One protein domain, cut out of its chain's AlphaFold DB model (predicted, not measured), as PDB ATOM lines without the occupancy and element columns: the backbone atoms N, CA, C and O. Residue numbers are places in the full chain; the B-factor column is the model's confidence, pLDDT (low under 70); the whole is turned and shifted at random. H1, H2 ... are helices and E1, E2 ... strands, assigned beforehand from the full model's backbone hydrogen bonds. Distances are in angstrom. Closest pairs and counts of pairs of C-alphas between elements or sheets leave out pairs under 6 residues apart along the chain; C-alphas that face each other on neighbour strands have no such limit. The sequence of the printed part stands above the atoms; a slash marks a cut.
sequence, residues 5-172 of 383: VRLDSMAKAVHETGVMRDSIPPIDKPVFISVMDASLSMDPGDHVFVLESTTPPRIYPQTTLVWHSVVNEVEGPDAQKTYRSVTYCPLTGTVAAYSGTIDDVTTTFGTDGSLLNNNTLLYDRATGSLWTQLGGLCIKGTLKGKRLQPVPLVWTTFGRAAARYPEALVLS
ATOM      1  N   VAL A   5       8.306 163.313  -1.770       90.31
ATOM      2  CA  VAL A   5       8.293 164.655  -2.371       90.31
ATOM      3  C   VAL A   5       9.707 165.145  -2.695       90.31
ATOM      4  O   VAL A   5       9.945 165.696  -3.771       90.31
ATOM      5  N   ARG A   6      10.672 164.938  -1.786       90.12
ATOM      6  CA  ARG A   6      12.072 165.322  -2.021       90.12
ATOM      7  C   ARG A   6      12.706 164.454  -3.103       90.12
ATOM      8  O   ARG A   6      13.386 164.996  -3.968       90.12
ATOM      9  N   LEU A   7      12.469 163.143  -3.078       93.38
ATOM     10  CA  LEU A   7      12.991 162.222  -4.093       93.38
ATOM     11  C   LEU A   7      12.450 162.556  -5.488       93.38
ATOM     12  O   LEU A   7      13.215 162.579  -6.448       93.38
ATOM     13  N   ASP A   8      11.164 162.889  -5.599       93.38
ATOM     14  CA  ASP A   8      10.549 163.310  -6.860       93.38
ATOM     15  C   ASP A   8      11.099 164.649  -7.351       93.38
ATOM     16  O   ASP A   8      11.324 164.824  -8.547       93.38
ATOM     17  N   SER A   9      11.349 165.591  -6.438       93.69
ATOM     18  CA  SER A   9      12.012 166.855  -6.769       93.69
ATOM     19  C   SER A   9      13.428 166.620  -7.309       93.69
ATOM     20  O   SER A   9      13.783 167.147  -8.362       93.69
ATOM     21  N   MET A  10      14.210 165.752  -6.656       95.25
ATOM     22  CA  MET A  10      15.549 165.368  -7.117       95.25
ATOM     23  C   MET A  10      15.509 164.693  -8.490       95.25
ATOM     24  O   MET A  10      16.294 165.052  -9.362       95.25
ATOM     25  N   ALA A  11      14.574 163.765  -8.711       94.62
ATOM     26  CA  ALA A  11      14.407 163.088  -9.996       94.62
ATOM     27  C   ALA A  11      14.016 164.056 -11.129       94.62
ATOM     28  O   ALA A  11      14.465 163.887 -12.259       94.62
ATOM     29  N   LYS A  12      13.215 165.090 -10.837       95.50
ATOM     30  CA  LYS A  12      12.862 166.150 -11.801       95.50
ATOM     31  C   LYS A  12      14.014 167.118 -12.080       95.50
ATOM     32  O   LYS A  12      14.048 167.709 -13.152       95.50
ATOM     33  N   ALA A  13      14.929 167.290 -11.128       96.44
ATOM     34  CA  ALA A  13      16.086 168.174 -11.248       96.44
ATOM     35  C   ALA A  13      17.294 167.527 -11.953       96.44
ATOM     36  O   ALA A  13      18.335 168.173 -12.090       96.44
ATOM     37  N   VAL A  14      17.178 166.266 -12.383       97.50
ATOM     38  CA  VAL A  14      18.223 165.585 -13.153       97.50
ATOM     39  C   VAL A  14      18.473 166.335 -14.462       97.50
ATOM     40  O   VAL A  14      17.556 166.634 -15.224       97.50
ATOM     41  N   HIS A  15      19.739 166.645 -14.706       97.06
ATOM     42  CA  HIS A  15      20.228 167.320 -15.891       97.06
ATOM     43  C   HIS A  15      20.829 166.302 -16.862       97.06
ATOM     44  O   HIS A  15      21.854 165.676 -16.580       97.06
ATOM     45  N   GLU A  16      20.201 166.175 -18.025       95.56
ATOM     46  CA  GLU A  16      20.701 165.367 -19.132       95.56
ATOM     47  C   GLU A  16      21.834 166.101 -19.853       95.56
ATOM     48  O   GLU A  16      21.661 167.226 -20.326       95.56
ATOM     49  N   THR A  17      22.999 165.465 -19.953       93.00
ATOM     50  CA  THR A  17      24.191 166.067 -20.578       93.00
ATOM     51  C   THR A  17      24.343 165.709 -22.059       93.00
ATOM     52  O   THR A  17      25.201 166.262 -22.743       93.00
ATOM     53  N   GLY A  18      23.552 164.747 -22.550       91.69
ATOM     54  CA  GLY A  18      23.741 164.111 -23.859       91.69
ATOM     55  C   GLY A  18      24.849 163.046 -23.886       91.69
ATOM     56  O   GLY A  18      25.060 162.415 -24.920       91.69
ATOM     57  N   VAL A  19      25.547 162.817 -22.768       92.94
ATOM     58  CA  VAL A  19      26.505 161.716 -22.615       92.94
ATOM     59  C   VAL A  19      25.736 160.410 -22.422       92.94
ATOM     60  O   VAL A  19      24.878 160.315 -21.550       92.94
ATOM     61  N   MET A  20      26.053 159.393 -23.223       94.94
ATOM     62  CA  MET A  20      25.421 158.075 -23.107       94.94
ATOM     63  C   MET A  20      25.957 157.308 -21.895       94.94
ATOM     64  O   MET A  20      27.120 157.485 -21.512       94.94
ATOM     65  N   ARG A  21      25.145 156.390 -21.356       95.31
ATOM     66  CA  ARG A  21      25.558 155.449 -20.302       95.31
ATOM     67  C   ARG A  21      26.908 154.806 -20.606       95.31
ATOM     68  O   ARG A  21      27.153 154.390 -21.737       95.31
ATOM     69  N   ASP A  22      27.765 154.748 -19.592       95.56
ATOM     70  CA  ASP A  22      29.119 154.186 -19.642       95.56
ATOM     71  C   ASP A  22      30.046 154.776 -20.730       95.56
ATOM     72  O   ASP A  22      31.108 154.219 -21.014       95.56
ATOM     73  N   SER A  23      29.729 155.955 -21.288       93.50
ATOM     74  CA  SER A  23      30.681 156.711 -22.132       93.50
ATOM     75  C   SER A  23      31.933 157.128 -21.351       93.50
ATOM     76  O   SER A  23      33.004 157.316 -21.934       93.50
ATOM     77  N   ILE A  24      31.796 157.269 -20.029       92.69
ATOM     78  CA  ILE A  24      32.901 157.246 -19.073       92.69
ATOM     79  C   ILE A  24      32.970 155.799 -18.561       92.69
ATOM     80  O   ILE A  24      32.138 155.417 -17.731       92.69
ATOM     81  N   PRO A  25      33.881 154.969 -19.102       94.94
ATOM     82  CA  PRO A  25      33.799 153.527 -18.923       94.94
ATOM     83  C   PRO A  25      34.191 153.142 -17.491       94.94
ATOM     84  O   PRO A  25      35.315 153.448 -17.082       94.94
ATOM     85  N   PRO A  26      33.330 152.454 -16.728       97.00
ATOM     86  CA  PRO A  26      33.700 151.930 -15.418       97.00
ATOM     87  C   PRO A  26      34.787 150.849 -15.545       97.00
ATOM     88  O   PRO A  26      34.863 150.130 -16.542       97.00
ATOM     89  N   ILE A  27      35.630 150.706 -14.522       97.88
ATOM     90  CA  ILE A  27      36.608 149.611 -14.436       97.88
ATOM     91  C   ILE A  27      35.965 148.456 -13.667       97.88
ATOM     92  O   ILE A  27      35.869 148.508 -12.446       97.88
ATOM     93  N   ASP A  28      35.552 147.407 -14.378       96.00
ATOM     94  CA  ASP A  28      34.876 146.237 -13.785       96.00
ATOM     95  C   ASP A  28      35.824 145.077 -13.432       96.00
ATOM     96  O   ASP A  28      35.444 144.129 -12.746       96.00
ATOM     97  N   LYS A  29      37.062 145.127 -13.930       94.06
ATOM     98  CA  LYS A  29      38.113 144.130 -13.675       94.06
ATOM     99  C   LYS A  29      39.422 144.845 -13.338       94.06
ATOM    100  O   LYS A  29      40.334 144.857 -14.164       94.06
ATOM    101  N   PRO A  30      39.498 145.521 -12.178       96.88
ATOM    102  CA  PRO A  30      40.681 146.279 -11.812       96.88
ATOM    103  C   PRO A  30      41.887 145.352 -11.663       96.88
ATOM    104  O   PRO A  30      41.819 144.309 -11.015       96.88
ATOM    105  N   VAL A  31      43.001 145.763 -12.261       97.00
ATOM    106  CA  VAL A  31      44.311 145.148 -12.048       97.00
ATOM    107  C   VAL A  31      45.050 146.008 -11.040       97.00
ATOM    108  O   VAL A  31      45.107 147.227 -11.202       97.00
ATOM    109  N   PHE A  32      45.635 145.386 -10.025       97.75
ATOM    110  CA  PHE A  32      46.439 146.089  -9.038       97.75
ATOM    111  C   PHE A  32      47.909 145.680  -9.135       97.75
ATOM    112  O   PHE A  32      48.224 144.542  -9.475       97.75
ATOM    113  N   ILE A  33      48.793 146.630  -8.845       98.31
ATOM    114  CA  ILE A  33      50.250 146.474  -8.826       98.31
ATOM    115  C   ILE A  33      50.802 146.891  -7.461       98.31
ATOM    116  O   ILE A  33      50.100 147.527  -6.674       98.31
ATOM    117  N   SER A  34      52.051 146.536  -7.168       98.62
ATOM    118  CA  SER A  34      52.688 146.932  -5.911       98.62
ATOM    119  C   SER A  34      52.913 148.449  -5.839       98.62
ATOM    120  O   SER A  34      53.012 149.131  -6.864       98.62
ATOM    121  N   VAL A  35      53.058 148.988  -4.623       98.56
ATOM    122  CA  VAL A  35      53.510 150.377  -4.411       98.56
ATOM    123  C   VAL A  35      54.852 150.647  -5.102       98.56
ATOM    124  O   VAL A  35      55.041 151.722  -5.675       98.56
ATOM    125  N   MET A  36      55.770 149.675  -5.093       97.94
ATOM    126  CA  MET A  36      57.081 149.796  -5.734       97.94
ATOM    127  C   MET A  36      56.953 149.982  -7.251       97.94
ATOM    128  O   MET A  36      57.546 150.908  -7.800       97.94
ATOM    129  N   ASP A  37      56.120 149.176  -7.914       98.12
ATOM    130  CA  ASP A  37      55.897 149.290  -9.360       98.12
ATOM    131  C   ASP A  37      55.168 150.591  -9.717       98.12
ATOM    132  O   ASP A  37      55.523 151.271 -10.681       98.12
ATOM    133  N   ALA A  38      54.164 150.976  -8.923       97.56
ATOM    134  CA  ALA A  38      53.431 152.221  -9.131       97.56
ATOM    135  C   ALA A  38      54.347 153.453  -9.030       97.56
ATOM    136  O   ALA A  38      54.221 154.382  -9.834       97.56
ATOM    137  N   SER A  39      55.320 153.423  -8.110       96.94
ATOM    138  CA  SER A  39      56.297 154.499  -7.891       96.94
ATOM    139  C   SER A  39      57.198 154.775  -9.099       96.94
ATOM    140  O   SER A  39      57.767 155.856  -9.190       96.94
ATOM    141  N   LEU A  40      57.293 153.851 -10.064       95.12
ATOM    142  CA  LEU A  40      58.031 154.071 -11.313       95.12
ATOM    143  C   LEU A  40      57.340 155.070 -12.255       95.12
ATOM    144  O   LEU A  40      57.943 155.508 -13.233       95.12
ATOM    145  N   SER A  41      56.062 155.392 -12.023       91.69
ATOM    146  CA  SER A  41      55.256 156.188 -12.961       91.69
ATOM    147  C   SER A  41      54.280 157.183 -12.321       91.69
ATOM    148  O   SER A  41      53.515 157.835 -13.047       91.69
ATOM    149  N   MET A  42      54.274 157.265 -10.990       94.69
ATOM    150  CA  MET A  42      53.440 158.164 -10.194       94.69
ATOM    151  C   MET A  42      54.309 159.127  -9.396       94.69
ATOM    152  O   MET A  42      55.331 158.730  -8.839       94.69
ATOM    153  N   ASP A  43      53.857 160.372  -9.285       95.00
ATOM    154  CA  ASP A  43      54.538 161.372  -8.476       95.00
ATOM    155  C   ASP A  43      54.108 161.242  -7.002       95.00
ATOM    156  O   ASP A  43      52.923 161.049  -6.715       95.00
ATOM    157  N   PRO A  44      55.007 161.425  -6.015       97.06
ATOM    158  CA  PRO A  44      54.638 161.381  -4.594       97.06
ATOM    159  C   PRO A  44      53.535 162.379  -4.189       97.06
ATOM    160  O   PRO A  44      52.847 162.179  -3.182       97.06
ATOM    161  N   GLY A  45      53.376 163.462  -4.957       96.50
ATOM    162  CA  GLY A  45      52.337 164.476  -4.776       96.50
ATOM    163  C   GLY A  45      50.984 164.130  -5.406       96.50
ATOM    164  O   GLY A  45      50.014 164.835  -5.128       96.50
ATOM    165  N   ASP A  46      50.892 163.068  -6.214       96.50
ATOM    166  CA  ASP A  46      49.647 162.672  -6.874       96.50
ATOM    167  C   ASP A  46      48.562 162.361  -5.847       96.50
ATOM    168  O   ASP A  46      48.797 161.670  -4.856       96.50
ATOM    169  N   HIS A  47      47.344 162.849  -6.081       97.38
ATOM    170  CA  HIS A  47      46.224 162.545  -5.200       97.38
ATOM    171  C   HIS A  47      45.760 161.101  -5.371       97.38
ATOM    172  O   HIS A  47      45.562 160.610  -6.486       97.38
ATOM    173  N   VAL A  48      45.527 160.444  -4.240       98.44
ATOM    174  CA  VAL A  48      45.034 159.070  -4.189       98.44
ATOM    175  C   VAL A  48      43.953 158.931  -3.129       98.44
ATOM    176  O   VAL A  48      43.902 159.692  -2.155       98.44
ATOM    177  N   PHE A  49      43.112 157.921  -3.310       98.31
ATOM    178  CA  PHE A  49      42.154 157.481  -2.308       98.31
ATOM    179  C   PHE A  49      42.574 156.109  -1.797       98.31
ATOM    180  O   PHE A  49      42.871 155.227  -2.598       98.31
ATOM    181  N   VAL A  50      42.619 155.934  -0.481       98.31
ATOM    182  CA  VAL A  50      43.016 154.675   0.158       98.31
ATOM    183  C   VAL A  50      41.792 154.026   0.784       98.31
ATOM    184  O   VAL A  50      41.076 154.666   1.558       98.31
ATOM    185  N   LEU A  51      41.565 152.760   0.449       97.19
ATOM    186  CA  LEU A  51      40.544 151.906   1.035       97.19
ATOM    187  C   LEU A  51      41.203 150.940   2.019       97.19
ATOM    188  O   LEU A  51      41.675 149.867   1.653       97.19
ATOM    189  N   GLU A  52      41.239 151.330   3.287       95.62
ATOM    190  CA  GLU A  52      41.958 150.585   4.332       95.62
ATOM    191  C   GLU A  52      41.232 149.330   4.815       95.62
ATOM    192  O   GLU A  52      41.836 148.490   5.466       95.62
ATOM    193  N   SER A  53      39.943 149.178   4.502       93.12
ATOM    194  CA  SER A  53      39.164 147.995   4.892       93.12
ATOM    195  C   SER A  53      39.507 146.738   4.082       93.12
ATOM    196  O   SER A  53      38.845 145.720   4.247       93.12
ATOM    197  N   THR A  54      40.449 146.846   3.146       94.62
ATOM    198  CA  THR A  54      40.952 145.742   2.322       94.62
ATOM    199  C   THR A  54      42.268 145.234   2.900       94.62
ATOM    200  O   THR A  54      42.952 145.957   3.627       94.62
ATOM    201  N   THR A  55      42.621 143.980   2.637       93.00
ATOM    202  CA  THR A  55      43.872 143.381   3.128       93.00
ATOM    203  C   THR A  55      44.617 142.682   1.985       93.00
ATOM    204  O   THR A  55      44.184 141.617   1.544       93.00
ATOM    205  N   PRO A  56      45.748 143.242   1.510       96.31
ATOM    206  CA  PRO A  56      46.322 144.541   1.900       96.31
ATOM    207  C   PRO A  56      45.451 145.739   1.454       96.31
ATOM    208  O   PRO A  56      44.591 145.562   0.585       96.31
ATOM    209  N   PRO A  57      45.675 146.957   1.996       97.88
ATOM    210  CA  PRO A  57      44.957 148.162   1.581       97.88
ATOM    211  C   PRO A  57      45.042 148.429   0.073       97.88
ATOM    212  O   PRO A  57      46.081 148.208  -0.554       97.88
ATOM    213  N   ARG A  58      43.973 148.975  -0.515       98.50
ATOM    214  CA  ARG A  58      43.918 149.353  -1.936       98.50
ATOM    215  C   ARG A  58      44.035 150.865  -2.118       98.50
ATOM    216  O   ARG A  58      43.398 151.638  -1.405       98.50
ATOM    217  N   ILE A  59      44.839 151.289  -3.092       98.75
ATOM    218  CA  ILE A  59      45.095 152.692  -3.440       98.75
ATOM    219  C   ILE A  59      44.564 152.961  -4.851       98.75
ATOM    220  O   ILE A  59      44.960 152.304  -5.813       98.75
ATOM    221  N   TYR A  60      43.711 153.972  -4.996       98.50
ATOM    222  CA  TYR A  60      43.115 154.373  -6.272       98.50
ATOM    223  C   TYR A  60      43.640 155.755  -6.668       98.50
ATOM    224  O   TYR A  60      43.304 156.745  -6.006       98.50
ATOM    225  N   PRO A  61      44.447 155.866  -7.738       97.94
ATOM    226  CA  PRO A  61      44.901 157.156  -8.236       97.94
ATOM    227  C   PRO A  61      43.731 158.010  -8.725       97.94
ATOM    228  O   PRO A  61      42.944 157.583  -9.577       97.94
ATOM    229  N   GLN A  62      43.641 159.251  -8.238       97.31
ATOM    230  CA  GLN A  62      42.609 160.197  -8.671       97.31
ATOM    231  C   GLN A  62      42.692 160.457 -10.183       97.31
ATOM    232  O   GLN A  62      41.664 160.527 -10.854       97.31
ATOM    233  N   THR A  63      43.905 160.492 -10.738       95.00
ATOM    234  CA  THR A  63      44.167 160.658 -12.175       95.00
ATOM    235  C   THR A  63      43.696 159.488 -13.034       95.00
ATOM    236  O   THR A  63      43.526 159.653 -14.236       95.00
ATOM    237  N   THR A  64      43.450 158.312 -12.452       96.44
ATOM    238  CA  THR A  64      42.772 157.209 -13.151       96.44
ATOM    239  C   THR A  64      41.262 157.364 -13.016       96.44
ATOM    240  O   THR A  64      40.536 157.345 -14.008       96.44
ATOM    241  N   LEU A  65      40.784 157.604 -11.795       97.00
ATOM    242  CA  LEU A  65      39.359 157.732 -11.505       97.00
ATOM    243  C   LEU A  65      38.682 158.916 -12.208       97.00
ATOM    244  O   LEU A  65      37.509 158.810 -12.538       97.00
ATOM    245  N   VAL A  66      39.387 160.006 -12.515       96.31
ATOM    246  CA  VAL A  66      38.823 161.120 -13.304       96.31
ATOM    247  C   VAL A  66      38.372 160.699 -14.712       96.31
ATOM    248  O   VAL A  66      37.480 161.322 -15.277       96.31
ATOM    249  N   TRP A  67      38.946 159.625 -15.265       95.69
ATOM    250  CA  TRP A  67      38.622 159.108 -16.602       95.69
ATOM    251  C   TRP A  67      37.640 157.933 -16.605       95.69
ATOM    252  O   TRP A  67      37.153 157.567 -17.674       95.69
ATOM    253  N   HIS A  68      37.392 157.333 -15.441       96.75
ATOM    254  CA  HIS A  68      36.588 156.114 -15.304       96.75
ATOM    255  C   HIS A  68      35.387 156.275 -14.377       96.75
ATOM    256  O   HIS A  68      34.420 155.536 -14.510       96.75
ATOM    257  N   SER A  69      35.442 157.238 -13.456       95.81
ATOM    258  CA  SER A  69      34.447 157.586 -12.434       95.81
ATOM    259  C   SER A  69      34.017 156.477 -11.476       95.81
ATOM    260  O   SER A  69      33.604 156.802 -10.367       95.81
ATOM    261  N   VAL A  70      34.126 155.202 -11.848       98.31
ATOM    262  CA  VAL A  70      33.729 154.032 -11.071       98.31
ATOM    263  C   VAL A  70      34.758 152.921 -11.271       98.31
ATOM    264  O   VAL A  70      35.155 152.609 -12.394       98.31
ATOM    265  N   VAL A  71      35.168 152.300 -10.171       98.56
ATOM    266  CA  VAL A  71      35.918 151.044 -10.134       98.56
ATOM    267  C   VAL A  71      35.087 150.062  -9.324       98.56
ATOM    268  O   VAL A  71      34.894 150.270  -8.128       98.56
ATOM    269  N   ASN A  72      34.582 149.017  -9.974       98.06
ATOM    270  CA  ASN A  72      33.906 147.911  -9.313       98.06
ATOM    271  C   ASN A  72      34.936 146.830  -9.015       98.06
ATOM    272  O   ASN A  72      35.643 146.359  -9.905       98.06
ATOM    273  N   GLU A  73      35.031 146.439  -7.755       95.44
ATOM    274  CA  GLU A  73      36.031 145.496  -7.294       95.44
ATOM    275  C   GLU A  73      35.434 144.404  -6.419       95.44
ATOM    276  O   GLU A  73      34.384 144.555  -5.790       95.44
ATOM    277  N   VAL A  74      36.168 143.300  -6.364       94.38
ATOM    278  CA  VAL A  74      35.848 142.150  -5.530       94.38
ATOM    279  C   VAL A  74      37.081 141.807  -4.702       94.38
ATOM    280  O   VAL A  74      38.220 141.908  -5.168       94.38
ATOM    281  N   GLU A  75      36.874 141.460  -3.443       92.25
ATOM    282  CA  GLU A  75      37.910 140.998  -2.523       92.25
ATOM    283  C   GLU A  75      37.481 139.689  -1.864       92.25
ATOM    284  O   GLU A  75      36.299 139.500  -1.592       92.25
ATOM    285  N   GLY A  76      38.445 138.816  -1.571       87.69
ATOM    286  CA  GLY A  76      38.215 137.569  -0.848       87.69
ATOM    287  C   GLY A  76      37.988 136.356  -1.760       87.69
ATOM    288  O   GLY A  76      37.779 136.503  -2.969       87.69
ATOM    289  N   PRO A  77      38.073 135.138  -1.194       85.00
ATOM    290  CA  PRO A  77      37.816 133.898  -1.921       85.00
ATOM    291  C   PRO A  77      36.336 133.791  -2.312       85.00
ATOM    292  O   PRO A  77      35.490 134.465  -1.732       85.00
ATOM    293  N   ASP A  78      36.006 132.903  -3.254       80.88
ATOM    294  CA  ASP A  78      34.650 132.775  -3.819       80.88
ATOM    295  C   ASP A  78      33.525 132.682  -2.772       80.88
ATOM    296  O   ASP A  78      32.468 133.275  -2.968       80.88
ATOM    297  N   ALA A  79      33.765 132.011  -1.642       77.06
ATOM    298  CA  ALA A  79      32.790 131.851  -0.562       77.06
ATOM    299  C   ALA A  79      32.630 133.081   0.362       77.06
ATOM    300  O   ALA A  79      31.731 133.091   1.197       77.06
ATOM    301  N   GLN A  80      33.500 134.093   0.263       84.88
ATOM    302  CA  GLN A  80      33.534 135.279   1.140       84.88
ATOM    303  C   GLN A  80      33.779 136.572   0.345       84.88
ATOM    304  O   GLN A  80      34.438 137.503   0.819       84.88
ATOM    305  N   LYS A  81      33.271 136.631  -0.892       90.94
ATOM    306  CA  LYS A  81      33.453 137.794  -1.761       90.94
ATOM    307  C   LYS A  81      32.809 139.036  -1.163       90.94
ATOM    308  O   LYS A  81      31.598 139.094  -0.963       90.94
ATOM    309  N   THR A  82      33.627 140.058  -0.960       93.25
ATOM    310  CA  THR A  82      33.168 141.403  -0.635       93.25
ATOM    311  C   THR A  82      33.216 142.256  -1.891       93.25
ATOM    312  O   THR A  82      34.279 142.458  -2.479       93.25
ATOM    313  N   TYR A  83      32.053 142.748  -2.303       94.94
ATOM    314  CA  TYR A  83      31.889 143.597  -3.477       94.94
ATOM    315  C   TYR A  83      31.900 145.055  -3.051       94.94
ATOM    316  O   TYR A  83      31.237 145.421  -2.078       94.94
ATOM    317  N   ARG A  84      32.645 145.893  -3.770       96.38
ATOM    318  CA  ARG A  84      32.701 147.333  -3.509       96.38
ATOM    319  C   ARG A  84      32.794 148.115  -4.809       96.38
ATOM    320  O   ARG A  84      33.320 147.625  -5.806       96.38
ATOM    321  N   SER A  85      32.337 149.359  -4.763       97.75
ATOM    322  CA  SER A  85      32.466 150.300  -5.873       97.75
ATOM    323  C   SER A  85      33.059 151.605  -5.379       97.75
ATOM    324  O   SER A  85      32.437 152.302  -4.579       97.75
ATOM    325  N   VAL A  86      34.260 151.933  -5.851       98.12
ATOM    326  CA  VAL A  86      34.936 153.207  -5.575       98.12
ATOM    327  C   VAL A  86      34.592 154.182  -6.685       98.12
ATOM    328  O   VAL A  86      34.758 153.874  -7.863       98.12
ATOM    329  N   THR A  87      34.106 155.360  -6.318       98.25
ATOM    330  CA  THR A  87      33.560 156.337  -7.258       98.25
ATOM    331  C   THR A  87      34.159 157.717  -7.052       98.25
ATOM    332  O   THR A  87      34.455 158.117  -5.923       98.25
ATOM    333  N   TYR A  88      34.313 158.458  -8.146       98.06
ATOM    334  CA  TYR A  88      34.826 159.820  -8.136       98.06
ATOM    335  C   TYR A  88      34.127 160.688  -9.184       98.06
ATOM    336  O   TYR A  88      34.083 160.347 -10.369       98.06
ATOM    337  N   CYS A  89      33.629 161.844  -8.748       97.81
ATOM    338  CA  CYS A  89      33.104 162.882  -9.624       97.81
ATOM    339  C   CYS A  89      34.021 164.119  -9.567       97.81
ATOM    340  O   CYS A  89      34.054 164.797  -8.534       97.81
ATOM    341  N   PRO A  90      34.749 164.457 -10.650       96.81
ATOM    342  CA  PRO A  90      35.652 165.609 -10.653       96.81
ATOM    343  C   PRO A  90      34.919 166.949 -10.554       96.81
ATOM    344  O   PRO A  90      35.411 167.868  -9.907       96.81
ATOM    345  N   LEU A  91      33.715 167.062 -11.123       97.25
ATOM    346  CA  LEU A  91      32.942 168.310 -11.117       97.25
ATOM    347  C   LEU A  91      32.617 168.799  -9.697       97.25
ATOM    348  O   LEU A  91      32.567 170.002  -9.431       97.25
ATOM    349  N   THR A  92      32.432 167.864  -8.768       97.94
ATOM    350  CA  THR A  92      32.090 168.152  -7.370       97.94
ATOM    351  C   THR A  92      33.209 167.797  -6.397       97.94
ATOM    352  O   THR A  92      33.042 167.970  -5.190       97.94
ATOM    353  N   GLY A  93      34.348 167.299  -6.899       96.69
ATOM    354  CA  GLY A  93      35.439 166.775  -6.080       96.69
ATOM    355  C   GLY A  93      34.960 165.727  -5.081       96.69
ATOM    356  O   GLY A  93      35.409 165.732  -3.938       96.69
ATOM    357  N   THR A  94      33.997 164.893  -5.481       97.56
ATOM    358  CA  THR A  94      33.354 163.934  -4.581       97.56
ATOM    359  C   THR A  94      33.949 162.557  -4.758       97.56
ATOM    360  O   THR A  94      33.924 162.020  -5.862       97.56
ATOM    361  N   VAL A  95      34.418 161.961  -3.665       95.62
ATOM    362  CA  VAL A  95      34.851 160.562  -3.621       95.62
ATOM    363  C   VAL A  95      33.975 159.782  -2.645       95.62
ATOM    364  O   VAL A  95      33.672 160.265  -1.552       95.62
ATOM    365  N   ALA A  96      33.562 158.582  -3.045       95.94
ATOM    366  CA  ALA A  96      32.798 157.672  -2.201       95.94
ATOM    367  C   ALA A  96      33.082 156.217  -2.586       95.94
ATOM    368  O   ALA A  96      33.167 155.903  -3.773       95.94
ATOM    369  N   ALA A  97      33.184 155.335  -1.594       97.00
ATOM    370  CA  ALA A  97      33.098 153.897  -1.803       97.00
ATOM    371  C   ALA A  97      31.773 153.385  -1.244       97.00
ATOM    372  O   ALA A  97      31.319 153.860  -0.204       97.00
ATOM    373  N   TYR A  98      31.178 152.407  -1.915       97.31
ATOM    374  CA  TYR A  98      29.938 151.769  -1.488       97.31
ATOM    375  C   TYR A  98      30.081 150.253  -1.469       97.31
ATOM    376  O   TYR A  98      30.853 149.691  -2.248       97.31
ATOM    377  N   SER A  99      29.312 149.598  -0.597       95.31
ATOM    378  CA  SER A  99      29.045 148.164  -0.714       95.31
ATOM    379  C   SER A  99      28.416 147.873  -2.077       95.31
ATOM    380  O   SER A  99      27.490 148.562  -2.505       95.31
ATOM    381  N   GLY A 100      28.913 146.836  -2.745       92.19
ATOM    382  CA  GLY A 100      28.339 146.295  -3.975       92.19
ATOM    383  C   GLY A 100      27.161 145.353  -3.722       92.19
ATOM    384  O   GLY A 100      26.745 144.666  -4.643       92.19
ATOM    385  N   THR A 101      26.634 145.290  -2.498       92.12
ATOM    386  CA  THR A 101      25.453 144.493  -2.144       92.12
ATOM    387  C   THR A 101      24.361 145.402  -1.589       92.12
ATOM    388  O   THR A 101      24.615 146.194  -0.680       92.12
ATOM    389  N   ILE A 102      23.148 145.276  -2.132       91.75
ATOM    390  CA  ILE A 102      21.949 146.021  -1.733       91.75
ATOM    391  C   ILE A 102      20.871 145.001  -1.373       91.75
ATOM    392  O   ILE A 102      20.416 144.284  -2.258       91.75
ATOM    393  N   ASP A 103      20.461 144.941  -0.102       87.25
ATOM    394  CA  ASP A 103      19.467 143.982   0.412       87.25
ATOM    395  C   ASP A 103      19.690 142.558  -0.138       87.25
ATOM    396  O   ASP A 103      18.831 141.985  -0.803       87.25
ATOM    397  N   ASP A 104      20.907 142.048   0.072       85.31
ATOM    398  CA  ASP A 104      21.404 140.732  -0.366       85.31
ATOM    399  C   ASP A 104      21.587 140.534  -1.883       85.31
ATOM    400  O   ASP A 104      22.107 139.505  -2.317       85.31
ATOM    401  N   VAL A 105      21.262 141.532  -2.708       88.94
ATOM    402  CA  VAL A 105      21.531 141.505  -4.151       88.94
ATOM    403  C   VAL A 105      22.873 142.163  -4.443       88.94
ATOM    404  O   VAL A 105      23.045 143.375  -4.297       88.94
ATOM    405  N   THR A 106      23.834 141.366  -4.904       93.44
ATOM    406  CA  THR A 106      25.096 141.888  -5.430       93.44
ATOM    407  C   THR A 106      24.876 142.584  -6.772       93.44
ATOM    408  O   THR A 106      24.213 142.065  -7.668       93.44
ATOM    409  N   THR A 107      25.478 143.755  -6.930       95.38
ATOM    410  CA  THR A 107      25.427 144.566  -8.141       95.38
ATOM    411  C   THR A 107      26.773 145.238  -8.401       95.38
ATOM    412  O   THR A 107      27.685 145.238  -7.576       95.38
ATOM    413  N   THR A 108      26.895 145.818  -9.586       96.75
ATOM    414  CA  THR A 108      27.981 146.730  -9.949       96.75
ATOM    415  C   THR A 108      27.367 148.024 -10.448       96.75
ATOM    416  O   THR A 108      26.205 148.039 -10.869       96.75
ATOM    417  N   PHE A 109      28.142 149.102 -10.412       98.06
ATOM    418  CA  PHE A 109      27.673 150.410 -10.843       98.06
ATOM    419  C   PHE A 109      28.320 150.830 -12.156       98.06
ATOM    420  O   PHE A 109      29.511 150.610 -12.376       98.06
ATOM    421  N   GLY A 110      27.533 151.464 -13.013       97.88
ATOM    422  CA  GLY A 110      28.023 152.207 -14.168       97.88
ATOM    423  C   GLY A 110      27.728 153.697 -14.035       97.88
ATOM    424  O   GLY A 110      27.098 154.143 -13.069       97.88
ATOM    425  N   THR A 111      28.176 154.475 -15.018       96.94
ATOM    426  CA  THR A 111      27.845 155.903 -15.111       96.94
ATOM    427  C   THR A 111      26.603 156.081 -15.979       96.94
ATOM    428  O   THR A 111      26.524 155.539 -17.079       96.94
ATOM    429  N   ASP A 112      25.600 156.823 -15.496       96.44
ATOM    430  CA  ASP A 112      24.357 157.011 -16.260       96.44
ATOM    431  C   ASP A 112      24.515 158.046 -17.391       96.44
ATOM    432  O   ASP A 112      23.843 157.959 -18.413       96.44
ATOM    433  N   GLY A 113      25.443 158.994 -17.227       94.88
ATOM    434  CA  GLY A 113      25.660 160.118 -18.146       94.88
ATOM    435  C   GLY A 113      24.893 161.385 -17.752       94.88
ATOM    436  O   GLY A 113      25.275 162.487 -18.146       94.88
ATOM    437  N   SER A 114      23.878 161.264 -16.900       96.88
ATOM    438  CA  SER A 114      23.152 162.392 -16.318       96.88
ATOM    439  C   SER A 114      23.819 162.933 -15.043       96.88
ATOM    440  O   SER A 114      24.646 162.274 -14.395       96.88
ATOM    441  N   LEU A 115      23.475 164.174 -14.687       97.62
ATOM    442  CA  LEU A 115      23.974 164.866 -13.500       97.62
ATOM    443  C   LEU A 115      22.820 165.307 -12.600       97.62
ATOM    444  O   LEU A 115      21.781 165.748 -13.076       97.62
ATOM    445  N   LEU A 116      23.044 165.314 -11.291       98.00
ATOM    446  CA  LEU A 116      22.224 166.050 -10.333       98.00
ATOM    447  C   LEU A 116      23.151 166.934  -9.504       98.00
ATOM    448  O   LEU A 116      24.103 166.441  -8.907       98.00
ATOM    449  N   ASN A 117      22.909 168.247  -9.479       97.62
ATOM    450  CA  ASN A 117      23.767 169.210  -8.778       97.62
ATOM    451  C   ASN A 117      25.253 169.128  -9.184       97.62
ATOM    452  O   ASN A 117      26.137 169.131  -8.330       97.62
ATOM    453  N   ASN A 118      25.526 169.036 -10.495       97.25
ATOM    454  CA  ASN A 118      26.846 168.759 -11.108       97.25
ATOM    455  C   ASN A 118      27.465 167.400 -10.741       97.25
ATOM    456  O   ASN A 118      28.528 167.071 -11.260       97.25
ATOM    457  N   ASN A 119      26.844 166.616  -9.864       98.00
ATOM    458  CA  ASN A 119      27.352 165.320  -9.459       98.00
ATOM    459  C   ASN A 119      26.816 164.223 -10.380       98.00
ATOM    460  O   ASN A 119      25.637 164.219 -10.733       98.00
ATOM    461  N   THR A 120      27.689 163.299 -10.769       96.50
ATOM    462  CA  THR A 120      27.343 162.168 -11.633       96.50
ATOM    463  C   THR A 120      26.295 161.272 -10.986       96.50
ATOM    464  O   THR A 120      26.392 160.951  -9.803       96.50
ATOM    465  N   LEU A 121      25.315 160.830 -11.774       98.00
ATOM    466  CA  LEU A 121      24.427 159.750 -11.363       98.00
ATOM    467  C   LEU A 121      24.998 158.392 -11.773       98.00
ATOM    468  O   LEU A 121      25.559 158.215 -12.858       98.00
ATOM    469  N   LEU A 122      24.864 157.435 -10.862       98.31
ATOM    470  CA  LEU A 122      25.235 156.043 -11.065       98.31
ATOM    471  C   LEU A 122      23.980 155.245 -11.382       98.31
ATOM    472  O   LEU A 122      22.917 155.540 -10.839       98.31
ATOM    473  N   TYR A 123      24.109 154.190 -12.175       97.88
ATOM    474  CA  TYR A 123      23.062 153.179 -12.282       97.88
ATOM    475  C   TYR A 123      23.585 151.836 -11.777       97.88
ATOM    476  O   TYR A 123      24.753 151.510 -11.993       97.88
ATOM    477  N   ASP A 124      22.746 151.065 -11.089       97.25
ATOM    478  CA  ASP A 124      23.093 149.693 -10.717       97.25
ATOM    479  C   ASP A 124      22.690 148.720 -11.832       97.25
ATOM    480  O   ASP A 124      21.616 148.843 -12.423       97.25
ATOM    481  N   ARG A 125      23.539 147.738 -12.136       96.56
ATOM    482  CA  ARG A 125      23.290 146.810 -13.254       96.56
ATOM    483  C   ARG A 125      22.254 145.729 -12.950       96.56
ATOM    484  O   ARG A 125      21.679 145.178 -13.881       96.56
ATOM    485  N   ALA A 126      22.016 145.430 -11.675       96.19
ATOM    486  CA  ALA A 126      21.047 144.419 -11.259       96.19
ATOM    487  C   ALA A 126      19.591 144.851 -11.509       96.19
ATOM    488  O   ALA A 126      18.771 144.031 -11.912       96.19
ATOM    489  N   THR A 127      19.264 146.127 -11.283       96.12
ATOM    490  CA  THR A 127      17.886 146.642 -11.373       96.12
ATOM    491  C   THR A 127      17.719 147.817 -12.332       96.12
ATOM    492  O   THR A 127      16.595 148.145 -12.708       96.12
ATOM    493  N   GLY A 128      18.815 148.469 -12.729       96.12
ATOM    494  CA  GLY A 128      18.777 149.693 -13.526       96.12
ATOM    495  C   GLY A 128      18.302 150.923 -12.747       96.12
ATOM    496  O   GLY A 128      17.942 151.920 -13.378       96.12
ATOM    497  N   SER A 129      18.268 150.870 -11.409       97.25
ATOM    498  CA  SER A 129      17.902 152.022 -10.583       97.25
ATOM    499  C   SER A 129      19.008 153.080 -10.611       97.25
ATOM    500  O   SER A 129      20.178 152.783 -10.849       97.25
ATOM    501  N   LEU A 130      18.623 154.336 -10.393       97.62
ATOM    502  CA  LEU A 130      19.479 155.514 -10.498       97.62
ATOM    503  C   LEU A 130      19.812 156.056  -9.108       97.62
ATOM    504  O   LEU A 130      18.916 156.276  -8.284       97.62
ATOM    505  N   TRP A 131      21.094 156.306  -8.875       98.06
ATOM    506  CA  TRP A 131      21.671 156.618  -7.575       98.06
ATOM    507  C   TRP A 131      22.500 157.890  -7.641       98.06
ATOM    508  O   TRP A 131      23.262 158.109  -8.583       98.06
ATOM    509  N   THR A 132      22.402 158.719  -6.609       97.75
ATOM    510  CA  THR A 132      23.301 159.861  -6.451       97.75
ATOM    511  C   THR A 132      24.699 159.356  -6.089       97.75
ATOM    512  O   THR A 132      24.850 158.618  -5.113       97.75
ATOM    513  N   GLN A 133      25.741 159.736  -6.843       97.69
ATOM    514  CA  GLN A 133      27.111 159.352  -6.474       97.69
ATOM    515  C   GLN A 133      27.494 159.960  -5.121       97.69
ATOM    516  O   GLN A 133      28.086 159.283  -4.281       97.69
ATOM    517  N   LEU A 134      27.091 161.206  -4.873       97.25
ATOM    518  CA  LEU A 134      27.137 161.857  -3.572       97.25
ATOM    519  C   LEU A 134      25.968 161.368  -2.708       97.25
ATOM    520  O   LEU A 134      24.802 161.546  -3.053       97.25
ATOM    521  N   GLY A 135      26.269 160.757  -1.563       93.88
ATOM    522  CA  GLY A 135      25.265 160.340  -0.576       93.88
ATOM    523  C   GLY A 135      24.606 158.979  -0.828       93.88
ATOM    524  O   GLY A 135      24.000 158.443   0.102       93.88
ATOM    525  N   GLY A 136      24.738 158.409  -2.031       96.00
ATOM    526  CA  GLY A 136      24.322 157.041  -2.341       96.00
ATOM    527  C   GLY A 136      22.813 156.820  -2.282       96.00
ATOM    528  O   GLY A 136      22.385 155.743  -1.885       96.00
ATOM    529  N   LEU A 137      21.994 157.827  -2.592       96.38
ATOM    530  CA  LEU A 137      20.534 157.753  -2.485       96.38
ATOM    531  C   LEU A 137      19.920 157.326  -3.819       96.38
ATOM    532  O   LEU A 137      20.201 157.942  -4.848       96.38
ATOM    533  N   CYS A 138      19.044 156.321  -3.811       97.12
ATOM    534  CA  CYS A 138      18.286 155.971  -5.004       97.12
ATOM    535  C   CYS A 138      17.120 156.940  -5.211       97.12
ATOM    536  O   CYS A 138      16.220 157.040  -4.373       97.12
ATOM    537  N   ILE A 139      17.116 157.625  -6.353       97.12
ATOM    538  CA  ILE A 139      16.108 158.641  -6.688       97.12
ATOM    539  C   ILE A 139      15.088 158.161  -7.727       97.12
ATOM    540  O   ILE A 139      14.004 158.733  -7.826       97.12
ATOM    541  N   LYS A 140      15.398 157.102  -8.487       96.31
ATOM    542  CA  LYS A 140      14.530 156.545  -9.537       96.31
ATOM    543  C   LYS A 140      14.789 155.048  -9.709       96.31
ATOM    544  O   LYS A 140      15.937 154.627  -9.658       96.31
ATOM    545  N   GLY A 141      13.746 154.267  -9.985       95.62
ATOM    546  CA  GLY A 141      13.835 152.814 -10.176       95.62
ATOM    547  C   GLY A 141      13.177 152.028  -9.043       95.62
ATOM    548  O   GLY A 141      12.526 152.603  -8.172       95.62
ATOM    549  N   THR A 142      13.332 150.706  -9.069       95.31
ATOM    550  CA  THR A 142      12.695 149.782  -8.111       95.31
ATOM    551  C   THR A 142      13.247 149.922  -6.695       95.31
ATOM    552  O   THR A 142      12.571 149.568  -5.734       95.31
ATOM    553  N   LEU A 143      14.459 150.466  -6.558       95.75
ATOM    554  CA  LEU A 143      15.137 150.668  -5.279       95.75
ATOM    555  C   LEU A 143      14.989 152.104  -4.738       95.75
ATOM    556  O   LEU A 143      15.685 152.465  -3.790       95.75
ATOM    557  N   LYS A 144      14.088 152.923  -5.307       96.25
ATOM    558  CA  LYS A 144      13.866 154.326  -4.904       96.25
ATOM    559  C   LYS A 144      13.690 154.459  -3.385       96.25
ATOM    560  O   LYS A 144      12.944 153.711  -2.763       96.25
ATOM    561  N   GLY A 145      14.386 155.434  -2.799       94.50
ATOM    562  CA  GLY A 145      14.383 155.715  -1.360       94.50
ATOM    563  C   GLY A 145      15.409 154.918  -0.548       94.50
ATOM    564  O   GLY A 145      15.716 155.312   0.577       94.50
ATOM    565  N   LYS A 146      16.001 153.855  -1.111       95.00
ATOM    566  CA  LYS A 146      17.112 153.140  -0.468       95.00
ATOM    567  C   LYS A 146      18.407 153.942  -0.538       95.00
ATOM    568  O   LYS A 146      18.587 154.800  -1.407       95.00
ATOM    569  N   ARG A 147      19.330 153.631   0.375       93.56
ATOM    570  CA  ARG A 147      20.659 154.240   0.439       93.56
ATOM    571  C   ARG A 147      21.742 153.173   0.405       93.56
ATOM    572  O   ARG A 147      21.641 152.174   1.111       93.56
ATOM    573  N   LEU A 148      22.787 153.414  -0.375       95.62
ATOM    574  CA  LEU A 148      23.978 152.579  -0.392       95.62
ATOM    575  C   LEU A 148      24.713 152.677   0.944       95.62
ATOM    576  O   LEU A 148      24.792 153.751   1.553       95.62
ATOM    577  N   GLN A 149      25.284 151.557   1.380       94.69
ATOM    578  CA  GLN A 149      26.151 151.520   2.550       94.69
ATOM    579  C   GLN A 149      27.534 152.073   2.170       94.69
ATOM    580  O   GLN A 149      28.227 151.447   1.364       94.69
ATOM    581  N   PRO A 150      27.951 153.233   2.709       95.44
ATOM    582  CA  PRO A 150      29.253 153.806   2.401       95.44
ATOM    583  C   PRO A 150      30.381 153.041   3.102       95.44
ATOM    584  O   PRO A 150      30.231 152.588   4.237       95.44
ATOM    585  N   VAL A 151      31.535 152.973   2.445       94.31
ATOM    586  CA  VAL A 151      32.785 152.437   2.992       94.31
ATOM    587  C   VAL A 151      33.786 153.591   3.132       94.31
ATOM    588  O   VAL A 151      33.945 154.366   2.184       94.31
ATOM    589  N   PRO A 152      34.437 153.773   4.297       94.00
ATOM    590  CA  PRO A 152      35.380 154.869   4.493       94.00
ATOM    591  C   PRO A 152      36.555 154.836   3.509       94.00
ATOM    592  O   PRO A 152      37.158 153.793   3.272       94.00
ATOM    593  N   LEU A 153      36.906 156.013   2.992       95.44
ATOM    594  CA  LEU A 153      38.091 156.244   2.171       95.44
ATOM    595  C   LEU A 153      38.939 157.355   2.784       95.44
ATOM    596  O   LEU A 153      38.413 158.316   3.354       95.44
ATOM    597  N   VAL A 154      40.252 157.261   2.592       96.56
ATOM    598  CA  VAL A 154      41.195 158.322   2.950       96.56
ATOM    599  C   VAL A 154      41.688 159.019   1.691       96.56
ATOM    600  O   VAL A 154      42.354 158.410   0.862       96.56
ATOM    601  N   TRP A 155      41.400 160.314   1.556       97.31
ATOM    602  CA  TRP A 155      41.997 161.155   0.517       97.31
ATOM    603  C   TRP A 155      43.334 161.713   1.001       97.31
ATOM    604  O   TRP A 155      43.367 162.560   1.895       97.31
ATOM    605  N   THR A 156      44.423 161.282   0.366       98.12
ATOM    606  CA  THR A 156      45.796 161.717   0.664       98.12
ATOM    607  C   THR A 156      46.617 161.895  -0.629       98.12
ATOM    608  O   THR A 156      46.045 162.074  -1.711       98.12
ATOM    609  N   THR A 157      47.947 161.906  -0.528       98.38
ATOM    610  CA  THR A 157      48.874 161.847  -1.664       98.38
ATOM    611  C   THR A 157      49.571 160.492  -1.735       98.38
ATOM    612  O   THR A 157      49.727 159.807  -0.722       98.38
ATOM    613  N   PHE A 158      50.010 160.108  -2.931       98.50
ATOM    614  CA  PHE A 158      50.622 158.813  -3.190       98.50
ATOM    615  C   PHE A 158      51.837 158.557  -2.300       98.50
ATOM    616  O   PHE A 158      51.900 157.516  -1.663       98.50
ATOM    617  N   GLY A 159      52.748 159.525  -2.157       98.62
ATOM    618  CA  GLY A 159      53.940 159.370  -1.318       98.62
ATOM    619  C   GLY A 159      53.614 159.124   0.158       98.62
ATOM    620  O   GLY A 159      54.278 158.326   0.812       98.62
ATOM    621  N   ARG A 160      52.553 159.756   0.679       98.56
ATOM    622  CA  ARG A 160      52.085 159.539   2.058       98.56
ATOM    623  C   ARG A 160      51.449 158.165   2.221       98.56
ATOM    624  O   ARG A 160      51.749 157.472   3.186       98.56
ATOM    625  N   ALA A 161      50.604 157.767   1.270       98.62
ATOM    626  CA  ALA A 161      49.994 156.443   1.263       98.62
ATOM    627  C   ALA A 161      51.053 155.335   1.141       98.62
ATOM    628  O   ALA A 161      51.037 154.402   1.933       98.62
ATOM    629  N   ALA A 162      52.004 155.475   0.218       98.50
ATOM    630  CA  ALA A 162      53.101 154.538  -0.008       98.50
ATOM    631  C   ALA A 162      53.993 154.372   1.230       98.50
ATOM    632  O   ALA A 162      54.350 153.253   1.584       98.50
ATOM    633  N   ALA A 163      54.317 155.471   1.919       98.25
ATOM    634  CA  ALA A 163      55.088 155.416   3.159       98.25
ATOM    635  C   ALA A 163      54.306 154.753   4.306       98.25
ATOM    636  O   ALA A 163      54.893 154.065   5.138       98.25
ATOM    637  N   ARG A 164      52.985 154.970   4.367       97.62
ATOM    638  CA  ARG A 164      52.127 154.455   5.443       97.62
ATOM    639  C   ARG A 164      51.705 152.994   5.250       97.62
ATOM    640  O   ARG A 164      51.481 152.320   6.256       97.62
ATOM    641  N   TYR A 165      51.571 152.558   4.000       97.94
ATOM    642  CA  TYR A 165      51.104 151.232   3.587       97.94
ATOM    643  C   TYR A 165      52.007 150.688   2.462       97.94
ATOM    644  O   TYR A 165      51.592 150.644   1.300       97.94
ATOM    645  N   PRO A 166      53.264 150.317   2.755       98.00
ATOM    646  CA  PRO A 166      54.185 149.798   1.740       98.00
ATOM    647  C   PRO A 166      53.699 148.489   1.090       98.00
ATOM    648  O   PRO A 166      54.077 148.186  -0.040       98.00
ATOM    649  N   GLU A 167      52.850 147.728   1.781       98.12
ATOM    650  CA  GLU A 167      52.220 146.490   1.317       98.12
ATOM    651  C   GLU A 167      50.963 146.711   0.462       98.12
ATOM    652  O   GLU A 167      50.403 145.748  -0.066       98.12
ATOM    653  N   ALA A 168      50.496 147.957   0.344       98.56
ATOM    654  CA  ALA A 168      49.279 148.273  -0.383       98.56
ATOM    655  C   ALA A 168      49.369 147.918  -1.872       98.56
ATOM    656  O   ALA A 168      50.435 147.850  -2.490       98.56
ATOM    657  N   LEU A 169      48.195 147.747  -2.468       98.56
ATOM    658  CA  LEU A 169      48.027 147.479  -3.884       98.56
ATOM    659  C   LEU A 169      47.430 148.702  -4.580       98.56
ATOM    660  O   LEU A 169      46.383 149.214  -4.190       98.56
ATOM    661  N   VAL A 170      48.093 149.178  -5.630       98.75
ATOM    662  CA  VAL A 170      47.720 150.386  -6.371       98.75
ATOM    663  C   VAL A 170      46.995 149.999  -7.652       98.75
ATOM    664  O   VAL A 170      47.462 149.136  -8.394       98.75
ATOM    665  N   LEU A 171      45.858 150.636  -7.938       98.38
ATOM    666  CA  LEU A 171      45.137 150.436  -9.193       98.38
ATOM    667  C   LEU A 171      46.044 150.791 -10.380       98.38
ATOM    668  O   LEU A 171      46.537 151.914 -10.502       98.38
ATOM    669  N   SER A 172      46.229 149.820 -11.267       96.31
ATOM    670  CA  SER A 172      47.039 149.936 -12.471       96.31
ATOM    671  C   SER A 172      46.378 150.816 -13.533       96.31
ATOM    672  O   SER A 172      45.155 150.880 -13.662       96.31
TER     673      SER A 172
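AT A GLANCE: This is residues 5 to 172 of the 383 residues of an uncharacterized protein of Desulfovibrio gigas (strain ATCC 19364 / DSM 1382 / NCIMB 9332 / VKM B-1759) (UniProt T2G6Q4). Three small sheets follow one another along the longest axis: E4 E5 E6 in the middle, E7 to E10 face to face with it as a sandwich, and E1 E12 E3 E2 E11 at the other end, with H2 and H4 over one of its faces. H3 fills in between this end sheet and the middle one, H1 caps the far end beside E10, and two long links, residues 13 to 31 and 141 to 153, run along the length. The printed part has 168 residues, with four named helices and twelve named strands in the order H1 E1 H2 E2 E3 H3 E4 E5 E6 E7 E8 E9 E10 E11 H4 E12; the class is mixed, helices and strands. The five-strand sheet is mixed and the other two are antiparallel. The whole is compact, with a radius of gyration of the C-alphas of 16.0 A and spans of 49 by 36 by 23 A.

HOW THE PARTS SIT: H1, residues 5 to 12, is on the sheet of E7, residues 109 to 116, E8, residues 119 to 124, E9, residues 130 to 132, and E10, residues 138 to 140. It stands up from that sheet, its line rising 57 degrees out of the local plane; its closest C-alphas to E10 are those of Leu 7 and Ile 139, 5.4 A apart. The next sheet runs E1, residues 32 to 34, E12, residues 169 to 171, E3, residues 58 to 61, E2, residues 47 to 51, and E11, residues 154 to 157, and is strongly twisted. E1 and E12 are antiparallel, with N 33 and O 170 within hydrogen-bond range at 2.9 A; E12 and E3 are parallel, with N 59 and O 169 at 2.8 A. E2 and E3 form a hairpin, with N 51 and O 58 at 2.8 A, and E11 is antiparallel to E2, with N 50 and O 154 at 2.8 A. H2, residues 35 to 38, and H4, residues 158 to 164, are on the same face, and H3, residues 62 to 68, is on the opposite face. H4 lies over E3 and along the strands, at 7 degrees on the local plane, with a height over the sheet of 8.9 A. E1, H2, E2 and E11, H4, E12 are split strand-helix-strand units, two strands running the same way with other strands between them, each with a right-handed crossover. H3 is also on the sheet of E4, residues 70 to 75, E5, residues 82 to 89, and E6, residues 94 to 99; the closest C-alphas of H3 and E5 are those of Leu 65 and Tyr 88, 6.0 A apart. E4 E5 E6 is a meander, each strand the antiparallel neighbour of the one before, with N 73 and O 84 at 2.9 A and N 87 and O 96 at 2.8 A. E7 E8 E9 E10 is another, with N 112 and O 121 at 3.0 A, N 131 and O 122 at 2.8 A, and N 130 and O 140 at 2.8 A; E7 bends by 83 degrees at residue 113. These two sheets form a sandwich, two sheets face to face: the parts that face each other are 11.4 A centre to centre, and the strands of the one stand at 28 degrees to those of the other. Every O i to N i+4 pair is within hydrogen-bond range in H1 and H4, against 2 of 3 in H3; H2 is too short for such a pair.

IN THESE COORDINATES: H1 begins at C-alpha 5, (8.293, 164.655, -2.371), and is 10.6 A long. E5 is 23.3 A long from C-alpha 82, (33.168, 141.403, -0.635); E6 measures 16.8 A, E7 16.6 A, E8 16.2 A, E4 16.1 A and E2 13.6 A. E12 ends at C-alpha 171, (45.137, 150.436, -9.193).

THE WHOLE: The two C-alphas farthest apart are those of Val 5 and Leu 40, 51.6 A. The printed part has no cut. The links H1 to E1 and E10 to E11 are long, and in the latter residues 150 to 151 pair antiparallel with residues 97 to 98 of E6. The mean pLDDT of the printed part is 95.7, and no printed residue is under 70.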